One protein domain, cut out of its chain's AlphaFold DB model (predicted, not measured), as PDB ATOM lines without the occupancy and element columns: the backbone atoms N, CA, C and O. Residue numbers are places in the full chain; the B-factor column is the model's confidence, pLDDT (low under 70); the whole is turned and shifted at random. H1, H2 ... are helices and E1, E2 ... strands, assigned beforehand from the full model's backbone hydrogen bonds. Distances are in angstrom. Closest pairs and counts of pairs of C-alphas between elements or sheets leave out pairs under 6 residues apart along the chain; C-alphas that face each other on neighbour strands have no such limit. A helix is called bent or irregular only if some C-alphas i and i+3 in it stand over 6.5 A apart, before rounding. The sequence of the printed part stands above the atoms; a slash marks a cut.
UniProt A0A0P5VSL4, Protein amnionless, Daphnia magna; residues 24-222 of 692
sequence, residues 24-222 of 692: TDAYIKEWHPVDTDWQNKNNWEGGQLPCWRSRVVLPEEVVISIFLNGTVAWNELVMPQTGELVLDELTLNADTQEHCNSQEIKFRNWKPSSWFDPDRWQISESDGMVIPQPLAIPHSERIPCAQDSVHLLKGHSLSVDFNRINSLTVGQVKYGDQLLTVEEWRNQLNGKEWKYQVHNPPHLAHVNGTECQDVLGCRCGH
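What this domain is: This is residues 24 to 222 of the 692 residues of the protein "Protein amnionless" of Daphnia magna (UniProt A0A0P5VSL4). With little regular structure, two lobes sit end to end: one holds the twisted sheet E7 E1 E8 E10 E11, pair E9 and E12, and H1; the other holds sheet E4 E2 E6 and the bent pair E3 and E5. The 199 printed residues, 63 in named elements, mostly strand, run E1 to E11, H1, E12. They are only just compact, close to loose: radius of gyration of the C-alphas 19.3 A, spans 66 by 33 by 26 A.

Where its parts are: E1, residues 28 to 31, begins at C-alpha 28 (-31.255, 13.984, -59.365). E2 is 55 to 57, E3 64 to 72, 18.6 A, E4 76 to 78, E5 83 to 92, 20.1 A, E6 104 to 106, E7 121 to 124, E8 149 to 152, E9 167 to 170, E10 172 to 175, E11 178 to 180, H1 182 to 189; E12, 204 to 207, ends at (-40.889, 23.348, -54.439).

How they stand to each other: E7 and E1 are antiparallel, N 30 and O 122 2.9 A apart. E3 and E5 are parallel, N 68 and O 86 2.8 A apart. In H1 every O i to N i+4 pair is within hydrogen-bond range.

The domain as a whole: The printed part has no cut. Residues 94 to 99 are among those under pLDDT 70.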
ATOM      1  N   THR A  24     -28.686  23.387 -67.359       46.94
ATOM      2  CA  THR A  24     -27.543  23.310 -66.446       46.94
ATOM      3  C   THR A  24     -27.999  22.678 -65.149       46.94
ATOM      4  O   THR A  24     -29.031  23.079 -64.625       46.94
ATOM      5  N   ASP A  25     -27.226  21.715 -64.651       55.38
ATOM      6  CA  ASP A  25     -27.197  21.179 -63.285       55.38
ATOM      7  C   ASP A  25     -28.471  21.394 -62.443       55.38
ATOM      8  O   ASP A  25     -28.494  22.159 -61.476       55.38
ATOM      9  N   ALA A  26     -29.529  20.668 -62.803       65.12
ATOM     10  CA  ALA A  26     -30.465  20.131 -61.827       65.12
ATOM     11  C   ALA A  26     -30.079  18.660 -61.630       65.12
ATOM     12  O   ALA A  26     -30.314  17.835 -62.515       65.12
ATOM     13  N   TYR A  27     -29.423  18.339 -60.514       83.62
ATOM     14  CA  TYR A  27     -29.052  16.955 -60.229       83.62
ATOM     15  C   TYR A  27     -30.257  16.188 -59.691       83.62
ATOM     16  O   TYR A  27     -31.082  16.729 -58.948       83.62
ATOM     17  N   ILE A  28     -30.342  14.904 -60.035       89.06
ATOM     18  CA  ILE A  28     -31.255  13.984 -59.365       89.06
ATOM     19  C   ILE A  28     -30.605  13.563 -58.049       89.06
ATOM     20  O   ILE A  28     -29.436  13.173 -58.010       89.06
ATOM     21  N   LYS A  29     -31.375  13.677 -56.970       92.75
ATOM     22  CA  LYS A  29     -30.999  13.367 -55.594       92.75
ATOM     23  C   LYS A  29     -31.952  12.301 -55.088       92.75
ATOM     24  O   LYS A  29     -33.038  12.613 -54.603       92.75
ATOM     25  N   GLU A  30     -31.576  11.044 -55.259       92.31
ATOM     26  CA  GLU A  30     -32.404   9.921 -54.841       92.31
ATOM     27  C   GLU A  30     -32.105   9.551 -53.389       92.31
ATOM     28  O   GLU A  30     -30.951   9.342 -53.004       92.31
ATOM     29  N   TRP A  31     -33.156   9.521 -52.571       92.56
ATOM     30  CA  TRP A  31     -33.071   9.168 -51.163       92.56
ATOM     31  C   TRP A  31     -32.972   7.653 -51.005       92.56
ATOM     32  O   TRP A  31     -33.942   6.928 -51.234       92.56
ATOM     33  N   HIS A  32     -31.807   7.191 -50.559       87.44
ATOM     34  CA  HIS A  32     -31.610   5.845 -50.052       87.44
ATOM     35  C   HIS A  32     -31.840   5.847 -48.530       87.44
ATOM     36  O   HIS A  32     -30.951   6.256 -47.770       87.44
ATOM     37  N   PRO A  33     -33.001   5.372 -48.046       75.56
ATOM     38  CA  PRO A  33     -33.298   5.321 -46.618       75.56
ATOM     39  C   PRO A  33     -32.345   4.375 -45.869       75.56
ATOM     40  O   PRO A  33     -31.597   3.588 -46.462       75.56
ATOM     41  N   VAL A  34     -32.408   4.400 -44.536       76.88
ATOM     42  CA  VAL A  34     -32.101   3.184 -43.772       76.88
ATOM     43  C   VAL A  34     -33.245   2.214 -44.024       76.88
ATOM     44  O   VAL A  34     -34.373   2.468 -43.608       76.88
ATOM     45  N   ASP A  35     -32.928   1.125 -44.717       81.56
ATOM     46  CA  ASP A  35     -33.801  -0.030 -44.893       81.56
ATOM     47  C   ASP A  35     -34.327  -0.487 -43.519       81.56
ATOM     48  O   ASP A  35     -33.563  -0.915 -42.651       81.56
ATOM     49  N   THR A  36     -35.643  -0.368 -43.331       87.94
ATOM     50  CA  THR A  36     -36.393  -0.988 -42.230       87.94
ATOM     51  C   THR A  36     -37.425  -1.971 -42.783       87.94
ATOM     52  O   THR A  36     -38.476  -2.190 -42.182       87.94
ATOM     53  N   ASP A  37     -37.129  -2.581 -43.929       89.06
ATOM     54  CA  ASP A  37     -38.006  -3.516 -44.616       89.06
ATOM     55  C   ASP A  37     -37.912  -4.905 -43.953       89.06
ATOM     56  O   ASP A  37     -36.867  -5.340 -43.453       89.06
ATOM     57  N   TRP A  38     -39.026  -5.633 -43.921       90.19
ATOM     58  CA  TRP A  38     -39.169  -6.880 -43.162       90.19
ATOM     59  C   TRP A  38     -38.234  -7.999 -43.643       90.19
ATOM     60  O   TRP A  38     -37.732  -8.791 -42.842       90.19
ATOM     61  N   GLN A  39     -37.991  -8.065 -44.954       89.19
ATOM     62  CA  GLN A  39     -37.241  -9.150 -45.592       89.19
ATOM     63  C   GLN A  39     -35.711  -8.997 -45.457       89.19
ATOM     64  O   GLN A  39     -34.972  -9.956 -45.707       89.19
ATOM     65  N   ASN A  40     -35.199  -7.832 -45.033       90.44
ATOM     66  CA  ASN A  40     -33.762  -7.642 -44.840       90.44
ATOM     67  C   ASN A  40     -33.296  -8.250 -43.506       90.44
ATOM     68  O   ASN A  40     -33.589  -7.768 -42.412       90.44
ATOM     69  N   LYS A  41     -32.481  -9.305 -43.603       91.94
ATOM     70  CA  LYS A  41     -31.879 -10.023 -42.464       91.94
ATOM     71  C   LYS A  41     -31.106  -9.115 -41.503       91.94
ATOM     72  O   LYS A  41     -31.075  -9.392 -40.307       91.94
ATOM     73  N   ASN A  42     -30.510  -8.026 -41.985       92.00
ATOM     74  CA  ASN A  42     -29.762  -7.088 -41.146       92.00
ATOM     75  C   ASN A  42     -30.650  -6.327 -40.154       92.00
ATOM     76  O   ASN A  42     -30.138  -5.832 -39.151       92.00
ATOM     77  N   ASN A  43     -31.965  -6.294 -40.380       91.94
ATOM     78  CA  ASN A  43     -32.924  -5.592 -39.531       91.94
ATOM     79  C   ASN A  43     -33.332  -6.413 -38.299       91.94
ATOM     80  O   ASN A  43     -33.954  -5.884 -37.379       91.94
ATOM     81  N   TRP A  44     -32.903  -7.677 -38.234       92.31
ATOM     82  CA  TRP A  44     -33.221  -8.628 -37.174       92.31
ATOM     83  C   TRP A  44     -32.017  -8.903 -36.264       92.31
ATOM     84  O   TRP A  44     -30.859  -8.956 -36.704       92.31
ATOM     85  N   GLU A  45     -32.259  -9.086 -34.968       91.88
ATOM     86  CA  GLU A  45     -31.256  -9.622 -34.043       91.88
ATOM     87  C   GLU A  45     -30.868 -11.049 -34.470       91.88
ATOM     88  O   GLU A  45     -31.711 -11.855 -34.860       91.88
ATOM     89  N   GLY A  46     -29.567 -11.354 -34.481       88.06
ATOM     90  CA  GLY A  46     -29.047 -12.643 -34.964       88.06
ATOM     91  C   GLY A  46     -29.106 -12.874 -36.485       88.06
ATOM     92  O   GLY A  46     -28.514 -13.840 -36.956       88.06
ATOM     93  N   GLY A  47     -29.747 -11.996 -37.268       90.38
ATOM     94  CA  GLY A  47     -29.808 -12.109 -38.735       90.38
ATOM     95  C   GLY A  47     -30.866 -13.086 -39.274       90.38
ATOM     96  O   GLY A  47     -30.803 -13.481 -40.440       90.38
ATOM     97  N   GLN A  48     -31.814 -13.505 -38.433       88.44
ATOM     98  CA  GLN A  48     -32.817 -14.523 -38.743       88.44
ATOM     99  C   GLN A  48     -34.177 -13.885 -39.058       88.44
ATOM    100  O   GLN A  48     -34.686 -13.099 -38.265       88.44
ATOM    101  N   LEU A  49     -34.780 -14.255 -40.193       90.12
ATOM    102  CA  LEU A  49     -36.134 -13.818 -40.550       90.12
ATOM    103  C   LEU A  49     -37.202 -14.586 -39.741       90.12
ATOM    104  O   LEU A  49     -36.992 -15.765 -39.432       90.12
ATOM    105  N   PRO A  50     -38.356 -13.965 -39.439       90.69
ATOM    106  CA  PRO A  50     -39.516 -14.649 -38.871       90.69
ATOM    107  C   PRO A  50     -40.026 -15.825 -39.714       90.69
ATOM    108  O   PRO A  50     -40.052 -15.767 -40.942       90.69
ATOM    109  N   CYS A  51     -40.471 -16.884 -39.035       87.88
ATOM    110  CA  CYS A  51     -41.199 -18.007 -39.622       87.88
ATOM    111  C   CYS A  51     -42.459 -18.323 -38.794       87.88
ATOM    112  O   CYS A  51     -42.665 -17.765 -37.719       87.88
ATOM    113  N   TRP A  52     -43.320 -19.230 -39.262       88.12
ATOM    114  CA  TRP A  52     -44.675 -19.435 -38.719       88.12
ATOM    115  C   TRP A  52     -44.783 -19.780 -37.217       88.12
ATOM    116  O   TRP A  52     -45.851 -19.604 -36.642       88.12
ATOM    117  N   ARG A  53     -43.708 -20.246 -36.560       87.81
ATOM    118  CA  ARG A  53     -43.641 -20.480 -35.098       87.81
ATOM    119  C   ARG A  53     -42.982 -19.340 -34.311       87.81
ATOM    120  O   ARG A  53     -42.891 -19.429 -33.090       87.81
ATOM    121  N   SER A  54     -42.473 -18.309 -34.977       90.62
ATOM    122  CA  SER A  54     -41.736 -17.218 -34.340       90.62
ATOM    123  C   SER A  54     -42.660 -16.290 -33.554       90.62
ATOM    124  O   SER A  54     -43.751 -15.937 -34.010       90.62
ATOM    125  N   ARG A  55     -42.175 -15.846 -32.392       93.69
ATOM    126  CA  ARG A  55     -42.705 -14.691 -31.666       93.69
ATOM    127  C   ARG A  55     -41.910 -13.468 -32.102       93.69
ATOM    128  O   ARG A  55     -40.753 -13.323 -31.716       93.69
ATOM    129  N   VAL A  56     -42.503 -12.623 -32.929       94.38
ATOM    130  CA  VAL A  56     -41.869 -11.399 -33.419       94.38
ATOM    131  C   VAL A  56     -42.069 -10.284 -32.402       94.38
ATOM    132  O   VAL A  56     -43.186 -10.061 -31.937       94.38
ATOM    133  N   VAL A  57     -40.996  -9.574 -32.058       94.12
ATOM    134  CA  VAL A  57     -41.042  -8.438 -31.134       94.12
ATOM    135  C   VAL A  57     -40.429  -7.206 -31.786       94.12
ATOM    136  O   VAL A  57     -39.247  -7.202 -32.136       94.12
ATOM    137  N   LEU A  58     -41.242  -6.162 -31.931       92.88
ATOM    138  CA  LEU A  58     -40.814  -4.842 -32.384       92.88
ATOM    139  C   LEU A  58     -40.454  -3.959 -31.165       92.88
ATOM    140  O   LEU A  58     -41.073  -4.116 -30.110       92.88
ATOM    141  N   PRO A  59     -39.458  -3.053 -31.256       88.75
ATOM    142  CA  PRO A  59     -39.040  -2.218 -30.126       88.75
ATOM    143  C   PRO A  59     -40.143  -1.286 -29.603       88.75
ATOM    144  O   PRO A  59     -40.691  -0.481 -30.349       88.75
ATOM    145  N   GLU A  60     -40.424  -1.342 -28.299       84.38
ATOM    146  CA  GLU A  60     -41.541  -0.612 -27.678       84.38
ATOM    147  C   GLU A  60     -41.405   0.923 -27.761       84.38
ATOM    148  O   GLU A  60     -42.383   1.617 -28.044       84.38
ATOM    149  N   GLU A  61     -40.190   1.440 -27.542       75.12
ATOM    150  CA  GLU A  61     -39.876   2.875 -27.415       75.12
ATOM    151  C   GLU A  61     -39.597   3.591 -28.757       75.12
ATOM    152  O   GLU A  61     -39.197   4.757 -28.761       75.12
ATOM    153  N   VAL A  62     -39.742   2.911 -29.901       73.50
ATOM    154  CA  VAL A  62     -39.283   3.417 -31.206       73.50
ATOM    155  C   VAL A  62     -40.462   3.731 -32.119       73.50
ATOM    156  O   VAL A  62     -41.234   2.842 -32.469       73.50
ATOM    157  N   VAL A  63     -40.550   4.987 -32.570       81.69
ATOM    158  CA  VAL A  63     -41.420   5.365 -33.691       81.69
ATOM    159  C   VAL A  63     -40.813   4.808 -34.971       81.69
ATOM    160  O   VAL A  63     -39.759   5.280 -35.395       81.69
ATOM    161  N   ILE A  64     -41.457   3.798 -35.554       82.25
ATOM    162  CA  ILE A  64     -40.948   3.086 -36.727       82.25
ATOM    163  C   ILE A  64     -42.057   2.772 -37.734       82.25
ATOM    164  O   ILE A  64     -43.175   2.416 -37.357       82.25
ATOM    165  N   SER A  65     -41.711   2.870 -39.013       88.12
ATOM    166  CA  SER A  65     -42.452   2.286 -40.128       88.12
ATOM    167  C   SER A  65     -41.655   1.094 -40.661       88.12
ATOM    168  O   SER A  65     -40.435   1.182 -40.832       88.12
ATOM    169  N   ILE A  66     -42.319  -0.046 -40.843       89.44
ATOM    170  CA  ILE A  66     -41.701  -1.288 -41.327       89.44
ATOM    171  C   ILE A  66     -42.449  -1.715 -42.587       89.44
ATOM    172  O   ILE A  66     -43.669  -1.890 -42.550       89.44
ATOM    173  N   PHE A  67     -41.727  -1.876 -43.694       89.00
ATOM    174  CA  PHE A  67     -42.318  -2.260 -44.974       89.00
ATOM    175  C   PHE A  67     -42.401  -3.789 -45.092       89.00
ATOM    176  O   PHE A  67     -41.404  -4.488 -44.905       89.00
ATOM    177  N   LEU A  68     -43.590  -4.327 -45.363       90.38
ATOM    178  CA  LEU A  68     -43.865  -5.759 -45.488       90.38
ATOM    179  C   LEU A  68     -44.379  -6.055 -46.896       90.38
ATOM    180  O   LEU A  68     -45.474  -5.622 -47.256       90.38
ATOM    181  N   ASN A  69     -43.630  -6.866 -47.643       88.31
ATOM    182  CA  ASN A  69     -44.029  -7.355 -48.958       88.31
ATOM    183  C   ASN A  69     -43.765  -8.854 -49.157       88.31
ATOM    184  O   ASN A  69     -43.014  -9.496 -48.408       88.31
ATOM    185  N   GLY A  70     -44.407  -9.424 -50.179       87.12
ATOM    186  CA  GLY A  70     -44.241 -10.823 -50.562       87.12
ATOM    187  C   GLY A  70     -44.789 -11.792 -49.512       87.12
ATOM    188  O   GLY A  70     -45.866 -11.588 -48.962       87.12
ATOM    189  N   THR A  71     -44.076 -12.887 -49.242       87.69
ATOM    190  CA  THR A  71     -44.526 -13.909 -48.279       87.69
ATOM    191  C   THR A  71     -43.925 -13.682 -46.892       87.69
ATOM    192  O   THR A  71     -42.708 -13.561 -46.756       87.69
ATOM    193  N   VAL A  72     -44.767 -13.680 -45.852       89.31
ATOM    194  CA  VAL A  72     -44.357 -13.540 -44.440       89.31
ATOM    195  C   VAL A  72     -45.101 -14.526 -43.533       89.31
ATOM    196  O   VAL A  72     -46.209 -14.959 -43.853       89.31
ATOM    197  N   ALA A  73     -44.499 -14.882 -42.393       87.69
ATOM    198  CA  ALA A  73     -45.063 -15.836 -41.437       87.69
ATOM    199  C   ALA A  73     -44.612 -15.550 -39.992       87.69
ATOM    200  O   ALA A  73     -43.430 -15.304 -39.748       87.69
ATOM    201  N   TRP A  74     -45.535 -15.633 -39.028       90.88
ATOM    202  CA  TRP A  74     -45.278 -15.559 -37.580       90.88
ATOM    203  C   TRP A  74     -46.420 -16.208 -36.781       90.88
ATOM    204  O   TRP A  74     -47.531 -16.344 -37.291       90.88
ATOM    205  N   ASN A  75     -46.166 -16.571 -35.520       90.12
ATOM    206  CA  ASN A  75     -47.198 -17.045 -34.583       90.12
ATOM    207  C   ASN A  75     -47.781 -15.894 -33.747       90.12
ATOM    208  O   ASN A  75     -48.976 -15.844 -33.476       90.12
ATOM    209  N   GLU A  76     -46.921 -14.975 -33.311       92.50
ATOM    210  CA  GLU A  76     -47.267 -13.819 -32.482       92.50
ATOM    211  C   GLU A  76     -46.444 -12.620 -32.964       92.50
ATOM    212  O   GLU A  76     -45.276 -12.788 -33.315       92.50
ATOM    213  N   LEU A  77     -47.039 -11.426 -32.969       92.81
ATOM    214  CA  LEU A  77     -46.376 -10.175 -33.334       92.81
ATOM    215  C   LEU A  77     -46.677  -9.108 -32.277       92.81
ATOM    216  O   LEU A  77     -47.825  -8.697 -32.107       92.81
ATOM    217  N   VAL A  78     -45.640  -8.669 -31.565       93.81
ATOM    218  CA  VAL A  78     -45.706  -7.569 -30.597       93.81
ATOM    219  C   VAL A  78     -45.386  -6.263 -31.315       93.81
ATOM    220  O   VAL A  78     -44.273  -6.078 -31.805       93.81
ATOM    221  N   MET A  79     -46.375  -5.374 -31.368       91.25
ATOM    222  CA  MET A  79     -46.291  -4.051 -31.994       91.25
ATOM    223  C   MET A  79     -45.588  -3.018 -31.090       91.25
ATOM    224  O   MET A  79     -45.668  -3.147 -29.866       91.25
ATOM    225  N   PRO A  80     -44.955  -1.968 -31.656       88.75
ATOM    226  CA  PRO A  80     -44.477  -0.818 -30.885       88.75
ATOM    227  C   PRO A  80     -45.656  -0.012 -30.308       88.75
ATOM    228  O   PRO A  80     -46.776  -0.092 -30.819       88.75
ATOM    229  N   GLN A  81     -45.418   0.840 -29.299       87.31
ATOM    230  CA  GLN A  81     -46.465   1.758 -28.806       87.31
ATOM    231  C   GLN A  81     -46.858   2.827 -29.842       87.31
ATOM    232  O   GLN A  81     -47.927   3.430 -29.753       87.31
ATOM    233  N   THR A  82     -45.981   3.129 -30.800       86.38
ATOM    234  CA  THR A  82     -46.211   4.121 -31.855       86.38
ATOM    235  C   THR A  82     -45.418   3.715 -33.088       86.38
ATOM    236  O   THR A  82     -44.211   3.537 -33.006       86.38
ATOM    237  N   GLY A  83     -46.086   3.566 -34.227       87.50
ATOM    238  CA  GLY A  83     -45.481   3.105 -35.474       87.50
ATOM    239  C   GLY A  83     -46.528   2.495 -36.400       87.50
ATOM    240  O   GLY A  83     -47.726   2.545 -36.107       87.50
ATOM    241  N   GLU A  84     -46.073   1.906 -37.501       88.38
ATOM    242  CA  GLU A  84     -46.919   1.269 -38.512       88.38
ATOM    243  C   GLU A  84     -46.230   0.083 -39.193       88.38
ATOM    244  O   GLU A  84     -45.004  -0.042 -39.191       88.38
ATOM    245  N   LEU A  85     -47.049  -0.766 -39.816       89.25
ATOM    246  CA  LEU A  85     -46.616  -1.745 -40.806       89.25
ATOM    247  C   LEU A  85     -47.230  -1.327 -42.139       89.25
ATOM    248  O   LEU A  85     -48.457  -1.276 -42.253       89.25
ATOM    249  N   VAL A  86     -46.398  -1.024 -43.128       87.62
ATOM    250  CA  VAL A  86     -46.855  -0.744 -44.493       87.62
ATOM    251  C   VAL A  86     -46.934  -2.082 -45.215       87.62
ATOM    252  O   VAL A  86     -45.930  -2.785 -45.300       87.62
ATOM    253  N   LEU A  87     -48.129  -2.472 -45.661       88.12
ATOM    254  CA  LEU A  87     -48.382  -3.781 -46.268       88.12
ATOM    255  C   LEU A  87     -48.579  -3.606 -47.777       88.12
ATOM    256  O   LEU A  87     -49.497  -2.895 -48.182       88.12
ATOM    257  N   ASP A  88     -47.749  -4.263 -48.586       85.31
ATOM    258  CA  ASP A  88     -47.751  -4.151 -50.050       85.31
ATOM    259  C   ASP A  88     -47.628  -5.545 -50.686       85.31
ATOM    260  O   ASP A  88     -46.706  -6.291 -50.364       85.31
ATOM    261  N   GLU A  89     -48.596  -5.939 -51.522       85.44
ATOM    262  CA  GLU A  89     -48.700  -7.279 -52.142       85.44
ATOM    263  C   GLU A  89     -48.345  -8.454 -51.194       85.44
ATOM    264  O   GLU A  89     -47.507  -9.319 -51.474       85.44
ATOM    265  N   LEU A  90     -48.968  -8.452 -50.007       88.00
ATOM    266  CA  LEU A  90     -48.603  -9.323 -48.891       88.00
ATOM    267  C   LEU A  90     -49.379 -10.650 -48.859       88.00
ATOM    268  O   LEU A  90     -50.602 -10.683 -48.738       88.00
ATOM    269  N   THR A  91     -48.644 -11.761 -48.817       87.38
ATOM    270  CA  THR A  91     -49.161 -13.107 -48.533       87.38
ATOM    271  C   THR A  91     -48.786 -13.538 -47.114       87.38
ATOM    272  O   THR A  91     -47.633 -13.871 -46.830       87.38
ATOM    273  N   LEU A  92     -49.776 -13.581 -46.215       82.94
ATOM    274  CA  LEU A  92     -49.629 -14.203 -44.895       82.94
ATOM    275  C   LEU A  92     -49.664 -15.729 -45.047       82.94
ATOM    276  O   LEU A  92     -50.702 -16.295 -45.389       82.94
ATOM    277  N   ASN A  93     -48.541 -16.397 -44.790       78.81
ATOM    278  CA  ASN A  93     -48.406 -17.838 -44.973       78.81
ATOM    279  C   ASN A  93     -48.245 -18.572 -43.630       78.81
ATOM    280  O   ASN A  93     -47.477 -18.163 -42.761       78.81
ATOM    281  N   ALA A  94     -48.959 -19.687 -43.480       68.38
ATOM    282  CA  ALA A  94     -48.894 -20.582 -42.324       68.38
ATOM    283  C   ALA A  94     -48.109 -21.881 -42.613       68.38
ATOM    284  O   ALA A  94     -48.188 -22.818 -41.820       68.38
ATOM    285  N   ASP A  95     -47.402 -21.952 -43.751       66.12
ATOM    286  CA  ASP A  95     -46.716 -23.147 -44.264       66.12
ATOM    287  C   ASP A  95     -45.896 -23.862 -43.185       66.12
ATOM    288  O   ASP A  95     -44.902 -23.354 -42.658       66.12
ATOM    289  N   THR A  96     -46.334 -25.079 -42.872       61.03
ATOM    290  CA  THR A  96     -45.933 -25.856 -41.703       61.03
ATOM    291  C   THR A  96     -44.573 -26.539 -41.862       61.03
ATOM    292  O   THR A  96     -44.369 -27.617 -41.301       61.03
ATOM    293  N   GLN A  97     -43.636 -25.945 -42.611       58.50
ATOM    294  CA  GLN A  97     -42.320 -26.537 -42.863       58.50
ATOM    295  C   GLN A  97     -41.634 -26.921 -41.550       58.50
ATOM    296  O   GLN A  97     -41.572 -26.137 -40.593       58.50
ATOM    297  N   GLU A  98     -41.117 -28.150 -41.511       57.94
ATOM    298  CA  GLU A  98     -40.695 -28.817 -40.274       57.94
ATOM    299  C   GLU A  98     -39.587 -28.051 -39.532       57.94
ATOM    300  O   GLU A  98     -39.544 -28.055 -38.299       57.94
ATOM    301  N   HIS A  99     -38.753 -27.330 -40.288       69.31
ATOM    302  CA  HIS A  99     -37.523 -26.670 -39.848       69.31
ATOM    303  C   HIS A  99     -37.708 -25.252 -39.260       69.31
ATOM    304  O   HIS A  99     -36.721 -24.596 -38.932       69.31
ATOM    305  N   CYS A 100     -38.943 -24.770 -39.073       75.19
ATOM    306  CA  CYS A 100     -39.187 -23.530 -38.327       75.19
ATOM    307  C   CYS A 100     -39.102 -23.774 -36.808       75.19
ATOM    308  O   CYS A 100     -39.987 -24.399 -36.217       75.19
ATOM    309  N   ASN A 101     -38.053 -23.271 -36.151       76.06
ATOM    310  CA  ASN A 101     -37.905 -23.345 -34.694       76.06
ATOM    311  C   ASN A 101     -38.740 -22.261 -33.990       76.06
ATOM    312  O   ASN A 101     -38.715 -21.097 -34.383       76.06
ATOM    313  N   SER A 102     -39.448 -22.630 -32.916       70.31
ATOM    314  CA  SER A 102     -40.178 -21.670 -32.073       70.31
ATOM    315  C   SER A 102     -39.191 -20.830 -31.262       70.31
ATOM    316  O   SER A 102     -38.537 -21.336 -30.349       70.31
ATOM    317  N   GLN A 103     -39.032 -19.564 -31.649       83.88
ATOM    318  CA  GLN A 103     -38.052 -18.628 -31.098       83.88
ATOM    319  C   GLN A 103     -38.643 -17.215 -31.031       83.88
ATOM    320  O   GLN A 103     -39.449 -16.828 -31.881       83.88
ATOM    321  N   GLU A 104     -38.224 -16.441 -30.030       93.12
ATOM    322  CA  GLU A 104     -38.453 -14.995 -30.001       93.12
ATOM    323  C   GLU A 104     -37.430 -14.314 -30.918       93.12
ATOM    324  O   GLU A 104     -36.225 -14.488 -30.735       93.12
ATOM    325  N   ILE A 105     -37.912 -13.566 -31.910       93.00
ATOM    326  CA  ILE A 105     -37.100 -12.875 -32.916       93.00
ATOM    327  C   ILE A 105     -37.384 -11.378 -32.803       93.00
ATOM    328  O   ILE A 105     -38.536 -10.943 -32.851       93.00
ATOM    329  N   LYS A 106     -36.323 -10.590 -32.622       93.56
ATOM    330  CA  LYS A 106     -36.401  -9.156 -32.324       93.56
ATOM    331  C   LYS A 106     -35.987  -8.330 -33.523       93.56
ATOM    332  O   LYS A 106     -34.925  -8.567 -34.100       93.56
ATOM    333  N   PHE A 107     -36.815  -7.357 -33.878       92.75
ATOM    334  CA  PHE A 107     -36.422  -6.315 -34.819       92.75
ATOM    335  C   PHE A 107     -35.495  -5.335 -34.098       92.75
ATOM    336  O   PHE A 107     -35.696  -5.031 -32.919       92.75
ATOM    337  N   ARG A 108     -34.449  -4.861 -34.774       91.31
ATOM    338  CA  ARG A 108     -33.455  -3.973 -34.159       91.31
ATOM    339  C   ARG A 108     -34.054  -2.598 -33.864       91.31
ATOM    340  O   ARG A 108     -34.980  -2.137 -34.528       91.31
ATOM    341  N   ASN A 109     -33.486  -1.922 -32.866       86.62
ATOM    342  CA  ASN A 109     -33.782  -0.519 -32.590       86.62
ATOM    343  C   ASN A 109     -33.162   0.353 -33.694       86.62
ATOM    344  O   ASN A 109     -31.952   0.588 -33.704       86.62
ATOM    345  N   TRP A 110     -34.003   0.781 -34.632       83.94
ATOM    346  CA  TRP A 110     -33.643   1.671 -35.730       83.94
ATOM    347  C   TRP A 110     -33.964   3.131 -35.409       83.94
ATOM    348  O   TRP A 110     -34.741   3.440 -34.506       83.94
ATOM    349  N   LYS A 111     -33.351   4.040 -36.167       84.75
ATOM    350  CA  LYS A 111     -33.613   5.480 -36.108       84.75
ATOM    351  C   LYS A 111     -33.736   6.019 -37.534       84.75
ATOM    352  O   LYS A 111     -33.003   5.529 -38.396       84.75
ATOM    353  N   PRO A 112     -34.609   7.009 -37.776       87.94
ATOM    354  CA  PRO A 112     -34.678   7.686 -39.065       87.94
ATOM    355  C   PRO A 112     -33.340   8.354 -39.388       87.94
ATOM    356  O   PRO A 112     -32.620   8.802 -38.490       87.94
ATOM    357  N   SER A 113     -33.005   8.419 -40.674       89.94
ATOM    358  CA  SER A 113     -31.772   9.075 -41.124       89.94
ATOM    359  C   SER A 113     -31.996  10.572 -41.273       89.94
ATOM    360  O   SER A 113     -33.031  10.990 -41.785       89.94
ATOM    361  N   SER A 114     -31.036  11.399 -40.855       92.62
ATOM    362  CA  SER A 114     -31.164  12.843 -41.062       92.62
ATOM    363  C   SER A 114     -31.167  13.169 -42.554       92.62
ATOM    364  O   SER A 114     -30.346  12.642 -43.299       92.62
ATOM    365  N   TRP A 115     -32.012  14.110 -42.976       93.94
ATOM    366  CA  TRP A 115     -31.951  14.714 -44.314       93.94
ATOM    367  C   TRP A 115     -30.542  15.235 -44.664       93.94
ATOM    368  O   TRP A 115     -30.143  15.245 -45.828       93.94
ATOM    369  N   PHE A 116     -29.770  15.636 -43.647       93.44
ATOM    370  CA  PHE A 116     -28.390  16.103 -43.773       93.44
ATOM    371  C   PHE A 116     -27.324  14.991 -43.780       93.44
ATOM    372  O   PHE A 116     -26.142  15.321 -43.810       93.44
ATOM    373  N   ASP A 117     -27.686  13.705 -43.744       92.69
ATOM    374  CA  ASP A 117     -26.738  12.596 -43.923       92.69
ATOM    375  C   ASP A 117     -26.354  12.466 -45.417       92.69
ATOM    376  O   ASP A 117     -27.190  12.065 -46.232       92.69
ATOM    377  N   PRO A 118     -25.113  12.810 -45.818       91.75
ATOM    378  CA  PRO A 118     -24.701  12.792 -47.222       91.75
ATOM    379  C   PRO A 118     -24.551  11.376 -47.803       91.75
ATOM    380  O   PRO A 118     -24.503  11.241 -49.027       91.75
ATOM    381  N   ASP A 119     -24.504  10.326 -46.973       89.25
ATOM    382  CA  ASP A 119     -24.449   8.934 -47.439       89.25
ATOM    383  C   ASP A 119     -25.838   8.394 -47.847       89.25
ATOM    384  O   ASP A 119     -25.926   7.347 -48.486       89.25
ATOM    385  N   ARG A 120     -26.929   9.121 -47.548       90.69
ATOM    386  CA  ARG A 120     -28.312   8.769 -47.950       90.69
ATOM    387  C   ARG A 120     -28.715   9.271 -49.329       90.69
ATOM    388  O   ARG A 120     -29.816   8.973 -49.777       90.69
ATOM    389  N   TRP A 121     -27.865  10.042 -49.997       91.31
ATOM    390  CA  TRP A 121     -28.205  10.681 -51.265       91.31
ATOM    391  C   TRP A 121     -27.414  10.063 -52.413       91.31
ATOM    392  O   TRP A 121     -26.225  10.342 -52.591       91.31
ATOM    393  N   GLN A 122     -28.070   9.230 -53.218       90.06
ATOM    394  CA  GLN A 122     -27.528   8.858 -54.521       90.06
ATOM    395  C   GLN A 122     -27.700  10.044 -55.478       90.06
ATOM    396  O   GLN A 122     -28.733  10.713 -55.479       90.06
ATOM    397  N   ILE A 123     -26.660  10.336 -56.260       88.81
ATOM    398  CA  ILE A 123     -26.649  11.452 -57.206       88.81
ATOM    399  C   ILE A 123     -26.673  10.868 -58.612       88.81
ATOM    400  O   ILE A 123     -25.831  10.028 -58.927       88.81
ATOM    401  N   SER A 124     -27.583  11.346 -59.453       85.69
ATOM    402  CA  SER A 124     -27.667  10.952 -60.862       85.69
ATOM    403  C   SER A 124     -27.767  12.178 -61.769       85.69
ATOM    404  O   SER A 124     -28.287  13.227 -61.371       85.69
ATOM    405  N   GLU A 125     -27.259  12.054 -62.993       77.75
ATOM    406  CA  GLU A 125     -27.513  13.026 -64.061       77.75
ATOM    407  C   GLU A 125     -28.963  12.906 -64.569       77.75
ATOM    408  O   GLU A 125     -29.672  11.940 -64.274       77.75
ATOM    409  N   SER A 126     -29.436  13.905 -65.318       71.12
ATOM    410  CA  SER A 126     -30.837  13.998 -65.762       71.12
ATOM    411  C   SER A 126     -31.256  12.948 -66.801       71.12
ATOM    412  O   SER A 126     -32.445  12.817 -67.087       71.12
ATOM    413  N   ASP A 127     -30.311  12.171 -67.337       71.31
ATOM    414  CA  ASP A 127     -30.556  10.984 -68.165       71.31
ATOM    415  C   ASP A 127     -30.694   9.680 -67.346       71.31
ATOM    416  O   ASP A 127     -30.954   8.620 -67.915       71.31
ATOM    417  N   GLY A 128     -30.549   9.756 -66.019       70.06
ATOM    418  CA  GLY A 128     -30.576   8.615 -65.106       70.06
ATOM    419  C   GLY A 128     -29.213   7.959 -64.866       70.06
ATOM    420  O   GLY A 128     -29.149   6.971 -64.132       70.06
ATOM    421  N   MET A 129     -28.113   8.474 -65.431       77.44
ATOM    422  CA  MET A 129     -26.775   7.959 -65.143       77.44
ATOM    423  C   MET A 129     -26.389   8.244 -63.685       77.44
ATOM    424  O   MET A 129     -26.127   9.385 -63.302       77.44
ATOM    425  N   VAL A 130     -26.318   7.186 -62.873       79.56
ATOM    426  CA  VAL A 130     -25.848   7.250 -61.482       79.56
ATOM    427  C   VAL A 130     -24.383   7.678 -61.447       79.56
ATOM    428  O   VAL A 130     -23.515   6.999 -61.998       79.56
ATOM    429  N   ILE A 131     -24.096   8.771 -60.743       72.88
ATOM    430  CA  ILE A 131     -22.742   9.245 -60.460       72.88
ATOM    431  C   ILE A 131     -22.238   8.503 -59.208       72.88
ATOM    432  O   ILE A 131     -22.749   8.750 -58.110       72.88
ATOM    433  N   PRO A 132     -21.229   7.613 -59.297       67.19
ATOM    434  CA  PRO A 132     -20.740   6.879 -58.128       67.19
ATOM    435  C   PRO A 132     -20.078   7.859 -57.151       67.19
ATOM    436  O   PRO A 132     -19.019   8.389 -57.482       67.19
ATOM    437  N   GLN A 133     -20.717   8.119 -55.994       66.44
ATOM    438  CA  GLN A 133     -20.452   9.257 -55.086       66.44
ATOM    439  C   GLN A 133     -18.969   9.704 -55.054       66.44
ATOM    440  O   GLN A 133     -18.167   9.154 -54.290       66.44
ATOM    441  N   PRO A 134     -18.573  10.713 -55.855       72.06
ATOM    442  CA  PRO A 134     -17.162  11.013 -56.050       72.06
ATOM    443  C   PRO A 134     -16.546  11.658 -54.811       72.06
ATOM    444  O   PRO A 134     -17.159  12.507 -54.157       72.06
ATOM    445  N   LEU A 135     -15.274  11.353 -54.550       81.88
ATOM    446  CA  LEU A 135     -14.452  12.072 -53.569       81.88
ATOM    447  C   LEU A 135     -14.350  13.571 -53.917       81.88
ATOM    448  O   LEU A 135     -14.170  14.408 -53.033       81.88
ATOM    449  N   ALA A 136     -14.507  13.910 -55.202       88.81
ATOM    450  CA  ALA A 136     -14.528  15.283 -55.696       88.81
ATOM    451  C   ALA A 136     -15.771  16.088 -55.264       88.81
ATOM    452  O   ALA A 136     -15.643  17.299 -55.100       88.81
ATOM    453  N   ILE A 137     -16.942  15.457 -55.075       90.81
ATOM    454  CA  ILE A 137     -18.189  16.170 -54.736       90.81
ATOM    455  C   ILE A 137     -18.205  16.510 -53.234       90.81
ATOM    456  O   ILE A 137     -18.151  15.582 -52.415       90.81
ATOM    457  N   PRO A 138     -18.303  17.802 -52.855       92.25
ATOM    458  CA  PRO A 138     -18.432  18.231 -51.468       92.25
ATOM    459  C   PRO A 138     -19.633  17.612 -50.770       92.25
ATOM    460  O   PRO A 138     -20.685  17.407 -51.362       92.25
ATOM    461  N   HIS A 139     -19.504  17.361 -49.475       92.38
ATOM    462  CA  HIS A 139     -20.553  16.733 -48.678       92.38
ATOM    463  C   HIS A 139     -21.810  17.620 -48.597       92.38
ATOM    464  O   HIS A 139     -22.924  17.105 -48.644       92.38
ATOM    465  N   SER A 140     -21.641  18.948 -48.582       92.88
ATOM    466  CA  SER A 140     -22.730  19.932 -48.710       92.88
ATOM    467  C   SER A 140     -23.454  19.904 -50.062       92.88
ATOM    468  O   SER A 140     -24.607  20.311 -50.136       92.88
ATOM    469  N   GLU A 141     -22.777  19.432 -51.113       92.06
ATOM    470  CA  GLU A 141     -23.282  19.293 -52.486       92.06
ATOM    471  C   GLU A 141     -23.811  17.871 -52.755       92.06
ATOM    472  O   GLU A 141     -24.311  17.595 -53.844       92.06
ATOM    473  N   ARG A 142     -23.698  16.937 -51.794       91.75
ATOM    474  CA  ARG A 142     -24.299  15.594 -51.894       91.75
ATOM    475  C   ARG A 142     -25.785  15.631 -51.557       91.75
ATOM    476  O   ARG A 142     -26.576  15.117 -52.345       91.75
ATOM    477  N   ILE A 143     -26.142  16.301 -50.461       93.06
ATOM    478  CA  ILE A 143     -27.533  16.586 -50.071       93.06
ATOM    479  C   ILE A 143     -28.254  17.488 -51.103       93.06
ATOM    480  O   ILE A 143     -27.574  18.130 -51.906       93.06
ATOM    481  N   PRO A 144     -29.601  17.565 -51.118       93.25
ATOM    482  CA  PRO A 144     -30.337  18.293 -52.152       93.25
ATOM    483  C   PRO A 144     -30.282  19.811 -51.986       93.25
ATOM    484  O   PRO A 144     -30.609  20.336 -50.922       93.25
ATOM    485  N   CYS A 145     -29.926  20.508 -53.062       91.19
ATOM    486  CA  CYS A 145     -29.903  21.963 -53.170       91.19
ATOM    487  C   CYS A 145     -31.264  22.533 -53.635       91.19
ATOM    488  O   CYS A 145     -32.147  21.813 -54.107       91.19
ATOM    489  N   ALA A 146     -31.425  23.861 -53.582       90.38
ATOM    490  CA  ALA A 146     -32.680  24.560 -53.909       90.38
ATOM    491  C   ALA A 146     -33.152  24.448 -55.381       90.38
ATOM    492  O   ALA A 146     -34.268  24.866 -55.701       90.38
ATOM    493  N   GLN A 147     -32.317  23.889 -56.260       89.75
ATOM    494  CA  GLN A 147     -32.564  23.640 -57.685       89.75
ATOM    495  C   GLN A 147     -32.674  22.145 -58.048       89.75
ATOM    496  O   GLN A 147     -32.964  21.826 -59.199       89.75
ATOM    497  N   ASP A 148     -32.434  21.232 -57.100       91.31
ATOM    498  CA  ASP A 148     -32.303  19.797 -57.384       91.31
ATOM    499  C   ASP A 148     -33.646  19.053 -57.454       91.31
ATOM    500  O   ASP A 148     -34.666  19.486 -56.908       91.31
ATOM    501  N   SER A 149     -33.620  17.884 -58.100       91.94
ATOM    502  CA  SER A 149     -34.740  16.947 -58.191       91.94
ATOM    503  C   SER A 149     -34.640  15.886 -57.095       91.94
ATOM    504  O   SER A 149     -33.897  14.917 -57.234       91.94
ATOM    505  N   VAL A 150     -35.391  16.047 -56.005       94.12
ATOM    506  CA  VAL A 150     -35.479  15.032 -54.944       94.12
ATOM    507  C   VAL A 150     -36.335  13.869 -55.425       94.12
ATOM    508  O   VAL A 150     -37.515  14.045 -55.722       94.12
ATOM    509  N   HIS A 151     -35.763  12.670 -55.474       93.00
ATOM    510  CA  HIS A 151     -36.487  11.435 -55.756       93.00
ATOM    511  C   HIS A 151     -36.624  10.621 -54.468       93.00
ATOM    512  O   HIS A 151     -35.638  10.289 -53.815       93.00
ATOM    513  N   LEU A 152     -37.862  10.310 -54.100       91.88
ATOM    514  CA  LEU A 152     -38.213   9.468 -52.963       91.88
ATOM    515  C   LEU A 152     -38.773   8.146 -53.495       91.88
ATOM    516  O   LEU A 152     -39.754   8.131 -54.245       91.88
ATOM    517  N   LEU A 153     -38.147   7.035 -53.111       86.44
ATOM    518  CA  LEU A 153     -38.566   5.706 -53.544       86.44
ATOM    519  C   LEU A 153     -39.949   5.342 -52.977       86.44
ATOM    520  O   LEU A 153     -40.306   5.710 -51.858       86.44
ATOM    521  N   LYS A 154     -40.723   4.593 -53.765       82.06
ATOM    522  CA  LYS A 154     -41.986   3.960 -53.361       82.06
ATOM    523  C   LYS A 154     -41.783   2.442 -53.380       82.06
ATOM    524  O   LYS A 154     -41.066   1.951 -54.243       82.06
ATOM    525  N   GLY A 155     -42.405   1.722 -52.445       76.94
ATOM    526  CA  GLY A 155     -42.164   0.284 -52.240       76.94
ATOM    527  C   GLY A 155     -41.119  -0.039 -51.159       76.94
ATOM    528  O   GLY A 155     -40.730  -1.192 -51.023       76.94
ATOM    529  N   HIS A 156     -40.671   0.977 -50.409       78.19
ATOM    530  CA  HIS A 156     -39.681   0.893 -49.332       78.19
ATOM    531  C   HIS A 156     -40.037   1.871 -48.200       78.19
ATOM    532  O   HIS A 156     -40.774   2.836 -48.417       78.19
ATOM    533  N   SER A 157     -39.483   1.656 -47.005       76.69
ATOM    534  CA  SER A 157     -39.594   2.592 -45.875       76.69
ATOM    535  C   SER A 157     -38.863   3.922 -46.125       76.69
ATOM    536  O   SER A 157     -37.660   3.925 -46.358       76.69
ATOM    537  N   LEU A 158     -39.545   5.073 -46.028       83.50
ATOM    538  CA  LEU A 158     -38.926   6.393 -46.266       83.50
ATOM    539  C   LEU A 158     -38.032   6.890 -45.098       83.50
ATOM    540  O   LEU A 158     -37.012   7.522 -45.352       83.50
ATOM    541  N   SER A 159     -38.381   6.592 -43.839       87.06
ATOM    542  CA  SER A 159     -37.573   6.766 -42.602       87.06
ATOM    543  C   SER A 159     -36.554   7.939 -42.560       87.06
ATOM    544  O   SER A 159     -35.334   7.742 -42.471       87.06
ATOM    545  N   VAL A 160     -37.051   9.182 -42.596       91.56
ATOM    546  CA  VAL A 160     -36.258  10.426 -42.699       91.56
ATOM    547  C   VAL A 160     -36.537  11.419 -41.560       91.56
ATOM    548  O   VAL A 160     -37.676  11.581 -41.128       91.56
ATOM    549  N   ASP A 161     -35.499  12.104 -41.072       92.56
ATOM    550  CA  ASP A 161     -35.565  13.119 -40.011       92.56
ATOM    551  C   ASP A 161     -35.141  14.514 -40.507       92.56
ATOM    552  O   ASP A 161     -33.992  14.737 -40.903       92.56
ATOM    553  N   PHE A 162     -36.069  15.470 -40.429       93.44
ATOM    554  CA  PHE A 162     -35.878  16.881 -40.783       93.44
ATOM    555  C   PHE A 162     -35.525  17.768 -39.571       93.44
ATOM    556  O   PHE A 162     -35.576  18.996 -39.648       93.44
ATOM    557  N   ASN A 163     -35.141  17.178 -38.436       90.62
ATOM    558  CA  ASN A 163     -34.691  17.894 -37.241       90.62
ATOM    559  C   ASN A 163     -33.683  19.019 -37.566       90.62
ATOM    560  O   ASN A 163     -32.662  18.793 -38.215       90.62
ATOM    561  N   ARG A 164     -33.962  20.226 -37.047       85.88
ATOM    562  CA  ARG A 164     -33.264  21.511 -37.300       85.88
ATOM    563  C   ARG A 164     -33.550  22.185 -38.653       85.88
ATOM    564  O   ARG A 164     -33.017  23.268 -38.887       85.88
ATOM    565  N   ILE A 165     -34.417  21.633 -39.503       89.56
ATOM    566  CA  ILE A 165     -34.831  22.262 -40.768       89.56
ATOM    567  C   ILE A 165     -36.087  23.112 -40.540       89.56
ATOM    568  O   ILE A 165     -37.207  22.614 -40.510       89.56
ATOM    569  N   ASN A 166     -35.908  24.427 -40.394       85.62
ATOM    570  CA  ASN A 166     -37.034  25.362 -40.246       85.62
ATOM    571  C   ASN A 166     -37.758  25.623 -41.579       85.62
ATOM    572  O   ASN A 166     -38.977  25.779 -41.607       85.62
ATOM    573  N   SER A 167     -36.995  25.690 -42.672       89.50
ATOM    574  CA  SER A 167     -37.487  25.905 -44.031       89.50
ATOM    575  C   SER A 167     -36.698  25.025 -44.990       89.50
ATOM    576  O   SER A 167     -35.469  25.043 -44.961       89.50
ATOM    577  N   LEU A 168     -37.405  24.283 -45.835       91.44
ATOM    578  CA  LEU A 168     -36.847  23.441 -46.886       91.44
ATOM    579  C   LEU A 168     -37.279  23.975 -48.251       91.44
ATOM    580  O   LEU A 168     -38.467  24.209 -48.471       91.44
ATOM    581  N   THR A 169     -36.330  24.103 -49.173       91.62
ATOM    582  CA  THR A 169     -36.584  24.509 -50.558       91.62
ATOM    583  C   THR A 169     -35.807  23.586 -51.485       91.62
ATOM    584  O   THR A 169     -34.613  23.393 -51.278       91.62
ATOM    585  N   VAL A 170     -36.474  23.034 -52.498       93.31
ATOM    586  CA  VAL A 170     -35.886  22.142 -53.516       93.31
ATOM    587  C   VAL A 170     -36.434  22.484 -54.905       93.31
ATOM    588  O   VAL A 170     -37.456  23.169 -55.013       93.31
ATOM    589  N   GLY A 171     -35.771  22.025 -55.971       91.75
ATOM    590  CA  GLY A 171     -36.197  22.279 -57.350       91.75
ATOM    591  C   GLY A 171     -37.520  21.587 -57.666       91.75
ATOM    592  O   GLY A 171     -38.510  22.252 -57.977       91.75
ATOM    593  N   GLN A 172     -37.551  20.261 -57.516       91.94
ATOM    594  CA  GLN A 172     -38.746  19.421 -57.664       91.94
ATOM    595  C   GLN A 172     -38.707  18.198 -56.733       91.94
ATOM    596  O   GLN A 172     -37.642  17.840 -56.230       91.94
ATOM    597  N   VAL A 173     -39.860  17.558 -56.496       93.81
ATOM    598  CA  VAL A 173     -39.963  16.313 -55.710       93.81
ATOM    599  C   VAL A 173     -40.754  15.264 -56.488       93.81
ATOM    600  O   VAL A 173     -41.874  15.534 -56.918       93.81
ATOM    601  N   LYS A 174     -40.196  14.061 -56.634       92.94
ATOM    602  CA  LYS A 174     -40.842  12.875 -57.214       92.94
ATOM    603  C   LYS A 174     -40.988  11.804 -56.131       92.94
ATOM    604  O   LYS A 174     -40.021  11.526 -55.429       92.94
ATOM    605  N   TYR A 175     -42.167  11.200 -55.995       91.88
ATOM    606  CA  TYR A 175     -42.427  10.061 -55.105       91.88
ATOM    607  C   TYR A 175     -42.909   8.861 -55.926       91.88
ATOM    608  O   TYR A 175     -43.985   8.898 -56.528       91.88
ATOM    609  N   GLY A 176     -42.087   7.812 -56.007       88.38
ATOM    610  CA  GLY A 176     -42.256   6.772 -57.026       88.38
ATOM    611  C   GLY A 176     -42.220   7.405 -58.421       88.38
ATOM    612  O   GLY A 176     -41.197   7.962 -58.810       88.38
ATOM    613  N   ASP A 177     -43.345   7.390 -59.140       88.31
ATOM    614  CA  ASP A 177     -43.517   8.076 -60.434       88.31
ATOM    615  C   ASP A 177     -44.360   9.359 -60.396       88.31
ATOM    616  O   ASP A 177     -44.453  10.057 -61.405       88.31
ATOM    617  N   GLN A 178     -44.922   9.731 -59.244       91.62
ATOM    618  CA  GLN A 178     -45.691  10.968 -59.106       91.62
ATOM    619  C   GLN A 178     -44.762  12.159 -58.843       91.62
ATOM    620  O   GLN A 178     -44.047  12.183 -57.843       91.62
ATOM    621  N   LEU A 179     -44.807  13.177 -59.704       92.31
ATOM    622  CA  LEU A 179     -44.240  14.493 -59.399       92.31
ATOM    623  C   LEU A 179     -45.191  15.230 -58.440       92.31
ATOM    624  O   LEU A 179     -46.379  15.343 -58.737       92.31
ATOM    625  N   LEU A 180     -44.686  15.717 -57.306       92.06
ATOM    626  CA  LEU A 180     -45.485  16.392 -56.281       92.06
ATOM    627  C   LEU A 180     -45.487  17.911 -56.490       92.06
ATOM    628  O   LEU A 180     -44.433  18.543 -56.600       92.06
ATOM    629  N   THR A 181     -46.671  18.520 -56.468       91.81
ATOM    630  CA  THR A 181     -46.820  19.979 -56.368       91.81
ATOM    631  C   THR A 181     -46.405  20.505 -54.987       91.81
ATOM    632  O   THR A 181     -46.306  19.755 -54.014       91.81
ATOM    633  N   VAL A 182     -46.222  21.828 -54.868       90.25
ATOM    634  CA  VAL A 182     -45.939  22.514 -53.587       90.25
ATOM    635  C   VAL A 182     -46.964  22.147 -52.506       90.25
ATOM    636  O   VAL A 182     -46.603  21.939 -51.348       90.25
ATOM    637  N   GLU A 183     -48.245  22.059 -52.874       91.00
ATOM    638  CA  GLU A 183     -49.309  21.722 -51.930       91.00
ATOM    639  C   GLU A 183     -49.303  20.245 -51.547       91.00
ATOM    640  O   GLU A 183     -49.393  19.952 -50.358       91.00
ATOM    641  N   GLU A 184     -49.140  19.324 -52.501       92.56
ATOM    642  CA  GLU A 184     -49.027  17.888 -52.213       92.56
ATOM    643  C   GLU A 184     -47.815  17.582 -51.331       92.56
ATOM    644  O   GLU A 184     -47.966  16.892 -50.329       92.56
ATOM    645  N   TRP A 185     -46.642  18.150 -51.631       92.31
ATOM    646  CA  TRP A 185     -45.426  17.978 -50.828       92.31
ATOM    647  C   TRP A 185     -45.617  18.458 -49.384       92.31
ATOM    648  O   TRP A 185     -45.383  17.711 -48.430       92.31
ATOM    649  N   ARG A 186     -46.131  19.682 -49.205       91.19
ATOM    650  CA  ARG A 186     -46.428  20.254 -47.882       91.19
ATOM    651  C   ARG A 186     -47.514  19.461 -47.140       91.19
ATOM    652  O   ARG A 186     -47.438  19.331 -45.917       91.19
ATOM    653  N   ASN A 187     -48.522  18.951 -47.852       91.56
ATOM    654  CA  ASN A 187     -49.594  18.132 -47.283       91.56
ATOM    655  C   ASN A 187     -49.095  16.732 -46.883       91.56
ATOM    656  O   ASN A 187     -49.502  16.255 -45.830       91.56
ATOM    657  N   GLN A 188     -48.206  16.103 -47.661       91.19
ATOM    658  CA  GLN A 188     -47.659  14.773 -47.368       91.19
ATOM    659  C   GLN A 188     -46.654  14.790 -46.210       91.19
ATOM    660  O   GLN A 188     -46.769  13.976 -45.297       91.19
ATOM    661  N   LEU A 189     -45.755  15.782 -46.141       92.44
ATOM    662  CA  LEU A 189     -44.854  15.978 -44.988       92.44
ATOM    663  C   LEU A 189     -45.590  16.131 -43.642       92.44
ATOM    664  O   LEU A 189     -45.027  15.842 -42.591       92.44
ATOM    665  N   ASN A 190     -46.842  16.598 -43.672       89.56
ATOM    666  CA  ASN A 190     -47.719  16.747 -42.504       89.56
ATOM    667  C   ASN A 190     -48.886  15.735 -42.524       89.56
ATOM    668  O   ASN A 190     -49.863  15.878 -41.782       89.56
ATOM    669  N   GLY A 191     -48.813  14.742 -43.410       89.56
ATOM    670  CA  GLY A 191     -49.885  13.813 -43.730       89.56
ATOM    671  C   GLY A 191     -50.002  12.674 -42.724       89.56
ATOM    672  O   GLY A 191     -49.089  12.380 -41.953       89.56
ATOM    673  N   LYS A 192     -51.145  11.980 -42.749       87.50
ATOM    674  CA  LYS A 192     -51.316  10.750 -41.961       87.50
ATOM    675  C   LYS A 192     -50.489   9.590 -42.522       87.50
ATOM    676  O   LYS A 192     -50.043   8.767 -41.737       87.50
ATOM    677  N   GLU A 193     -50.288   9.560 -43.839       83.75
ATOM    678  CA  GLU A 193     -49.611   8.484 -44.578       83.75
ATOM    679  C   GLU A 193     -48.105   8.422 -44.296       83.75
ATOM    680  O   GLU A 193     -47.532   7.343 -44.277       83.75
ATOM    681  N   TRP A 194     -47.463   9.566 -44.038       89.12
ATOM    682  CA  TRP A 194     -46.027   9.643 -43.738       89.12
ATOM    683  C   TRP A 194     -45.725   9.894 -42.253       89.12
ATOM    684  O   TRP A 194     -44.567  10.068 -41.879       89.12
ATOM    685  N   LYS A 195     -46.739   9.887 -41.376       87.75
ATOM    686  CA  LYS A 195     -46.634  10.271 -39.953       87.75
ATOM    687  C   LYS A 195     -45.539   9.520 -39.172       87.75
ATOM    688  O   LYS A 195     -45.006  10.059 -38.203       87.75
ATOM    689  N   TYR A 196     -45.234   8.281 -39.557       87.69
ATOM    690  CA  TYR A 196     -44.217   7.436 -38.914       87.69
ATOM    691  C   TYR A 196     -43.008   7.135 -39.818       87.69
ATOM    692  O   TYR A 196     -42.186   6.286 -39.487       87.69
ATOM    693  N   GLN A 197     -42.910   7.842 -40.947       88.06
ATOM    694  CA  GLN A 197     -41.807   7.782 -41.912       88.06
ATOM    695  C   GLN A 197     -41.062   9.120 -42.018       88.06
ATOM    696  O   GLN A 197     -39.876   9.140 -42.333       88.06
ATOM    697  N   VAL A 198     -41.744  10.235 -41.743       90.88
ATOM    698  CA  VAL A 198     -41.205  11.596 -41.716       90.88
ATOM    699  C   VAL A 198     -41.202  12.099 -40.277       90.88
ATOM    700  O   VAL A 198     -42.246  12.269 -39.648       90.88
ATOM    701  N   HIS A 199     -40.010  12.365 -39.755       90.62
ATOM    702  CA  HIS A 199     -39.787  12.831 -38.393       90.62
ATOM    703  C   HIS A 199     -39.402  14.314 -38.396       90.62
ATOM    704  O   HIS A 199     -38.677  14.783 -39.272       90.62
ATOM    705  N   ASN A 200     -39.909  15.049 -37.399       92.25
ATOM    706  CA  ASN A 200     -39.683  16.487 -37.208       92.25
ATOM    707  C   ASN A 200     -39.858  17.332 -38.498       92.25
ATOM    708  O   ASN A 200     -38.954  18.107 -38.815       92.25
ATOM    709  N   PRO A 201     -40.970  17.181 -39.256       92.31
ATOM    710  CA  PRO A 201     -41.143  17.806 -40.570       92.31
ATOM    711  C   PRO A 201     -40.946  19.331 -40.540       92.31
ATOM    712  O   PRO A 201     -41.323  19.983 -39.559       92.31
ATOM    713  N   PRO A 202     -40.393  19.918 -41.616       91.25
ATOM    714  CA  PRO A 202     -40.042  21.330 -41.642       91.25
ATOM    715  C   PRO A 202     -41.292  22.216 -41.633       91.25
ATOM    716  O   PRO A 202     -42.277  21.941 -42.320       91.25
ATOM    717  N   HIS A 203     -41.243  23.319 -40.879       84.50
ATOM    718  CA  HIS A 203     -42.372  24.252 -40.756       84.50
ATOM    719  C   HIS A 203     -42.766  24.899 -42.090       84.50
ATOM    720  O   HIS A 203     -43.940  25.196 -42.310       84.50
ATOM    721  N   LEU A 204     -41.789  25.118 -42.972       88.94
ATOM    722  CA  LEU A 204     -41.987  25.578 -44.341       88.94
ATOM    723  C   LEU A 204     -41.322  24.590 -45.302       88.94
ATOM    724  O   LEU A 204     -40.163  24.223 -45.121       88.94
ATOM    725  N   ALA A 205     -42.052  24.183 -46.335       91.69
ATOM    726  CA  ALA A 205     -41.564  23.307 -47.392       91.69
ATOM    727  C   ALA A 205     -42.009  23.874 -48.742       91.69
ATOM    728  O   ALA A 205     -43.206  24.066 -48.965       91.69
ATOM    729  N   HIS A 206     -41.052  24.170 -49.620       90.69
ATOM    730  CA  HIS A 206     -41.288  24.787 -50.921       90.69
ATOM    731  C   HIS A 206     -40.668  23.967 -52.054       90.69
ATOM    732  O   HIS A 206     -39.585  23.396 -51.911       90.69
ATOM    733  N   VAL A 207     -41.356  23.953 -53.193       90.50
ATOM    734  CA  VAL A 207     -40.889  23.348 -54.439       90.50
ATOM    735  C   VAL A 207     -40.827  24.461 -55.478       90.50
ATOM    736  O   VAL A 207     -41.848  25.069 -55.790       90.50
ATOM    737  N   ASN A 208     -39.634  24.786 -55.970       84.69
ATOM    738  CA  ASN A 208     -39.439  25.951 -56.834       84.69
ATOM    739  C   ASN A 208     -40.000  25.755 -58.250       84.69
ATOM    740  O   ASN A 208     -40.377  26.732 -58.891       84.69
ATOM    741  N   GLY A 209     -40.051  24.514 -58.747       77.56
ATOM    742  CA  GLY A 209     -40.479  24.201 -60.114       77.56
ATOM    743  C   GLY A 209     -39.514  24.707 -61.193       77.56
ATOM    744  O   GLY A 209     -39.890  24.802 -62.360       77.56
ATOM    745  N   THR A 210     -38.283  25.068 -60.813       69.38
ATOM    746  CA  THR A 210     -37.266  25.641 -61.703       69.38
ATOM    747  C   THR A 210     -35.923  24.941 -61.524       69.38
ATOM    748  O   THR A 210     -35.314  25.029 -60.457       69.38
ATOM    749  N   GLU A 211     -35.442  24.318 -62.597       76.06
ATOM    750  CA  GLU A 211     -34.051  23.874 -62.749       76.06
ATOM    751  C   GLU A 211     -33.071  25.063 -62.717       76.06
ATOM    752  O   GLU A 211     -33.473  26.229 -62.836       76.06
ATOM    753  N   CYS A 212     -31.766  24.793 -62.611       84.25
ATOM    754  CA  CYS A 212     -30.769  25.857 -62.623       84.25
ATOM    755  C   CYS A 212     -30.670  26.550 -63.996       84.25
ATOM    756  O   CYS A 212     -30.238  25.960 -64.985       84.25
ATOM    757  N   GLN A 213     -31.007  27.844 -64.035       84.50
ATOM    758  CA  GLN A 213     -30.897  28.699 -65.231       84.50
ATOM    759  C   GLN A 213     -29.709  29.681 -65.183       84.50
ATOM    760  O   GLN A 213     -29.528  30.473 -66.111       84.50
ATOM    761  N   ASP A 214     -28.899  29.666 -64.116       87.81
ATOM    762  CA  ASP A 214     -27.693  30.495 -64.041       87.81
ATOM    763  C   ASP A 214     -26.571  29.865 -64.878       87.81
ATOM    764  O   ASP A 214     -26.035  28.810 -64.542       87.81
ATOM    765  N   VAL A 215     -26.168  30.547 -65.954       89.19
ATOM    766  CA  VAL A 215     -25.074  30.114 -66.843       89.19
ATOM    767  C   VAL A 215     -23.715  30.010 -66.138       89.19
ATOM    768  O   VAL A 215     -22.796  29.386 -66.671       89.19
ATOM    769  N   LEU A 216     -23.577  30.604 -64.949       89.44
ATOM    770  CA  LEU A 216     -22.408  30.505 -64.076       89.44
ATOM    771  C   LEU A 216     -22.443  29.255 -63.167       89.44
ATOM    772  O   LEU A 216     -21.449  28.971 -62.501       89.44
ATOM    773  N   GLY A 217     -23.556  28.510 -63.163       87.62
ATOM    774  CA  GLY A 217     -23.864  27.408 -62.247       87.62
ATOM    775  C   GLY A 217     -24.516  27.894 -60.952       87.62
ATOM    776  O   GLY A 217     -24.117  28.913 -60.392       87.62
ATOM    777  N   CYS A 218     -25.524  27.187 -60.446       87.75
ATOM    778  CA  CYS A 218     -26.203  27.569 -59.206       87.75
ATOM    779  C   CYS A 218     -25.320  27.336 -57.968       87.75
ATOM    780  O   CYS A 218     -24.350  26.584 -58.010       87.75
ATOM    781  N   ARG A 219     -25.627  28.045 -56.877       88.44
ATOM    782  CA  ARG A 219     -25.017  27.824 -55.557       88.44
ATOM    783  C   ARG A 219     -25.918  26.888 -54.763       88.44
ATOM    784  O   ARG A 219     -27.136  27.027 -54.847       88.44
ATOM    785  N   CYS A 220     -25.343  25.975 -53.987       88.19
ATOM    786  CA  CYS A 220     -26.122  25.172 -53.044       88.19
ATOM    787  C   CYS A 220     -26.384  25.919 -51.719       88.19
ATOM    788  O   CYS A 220     -27.362  25.632 -51.037       88.19
ATOM    789  N   GLY A 221     -25.515  26.867 -51.333       82.88
ATOM    790  CA  GLY A 221     -25.605  27.637 -50.079       82.88
ATOM    791  C   GLY A 221     -25.269  26.848 -48.804       82.88
ATOM    792  O   GLY A 221     -25.220  27.396 -47.703       82.88
ATOM    793  N   HIS A 222     -25.031  25.543 -48.932       87.38
ATOM    794  CA  HIS A 222     -24.811  24.636 -47.810       87.38
ATOM    795  C   HIS A 222     -23.360  24.601 -47.298       87.38
ATOM    796  O   HIS A 222     -23.095  23.968 -46.276       87.38
TER     797      HIS A 222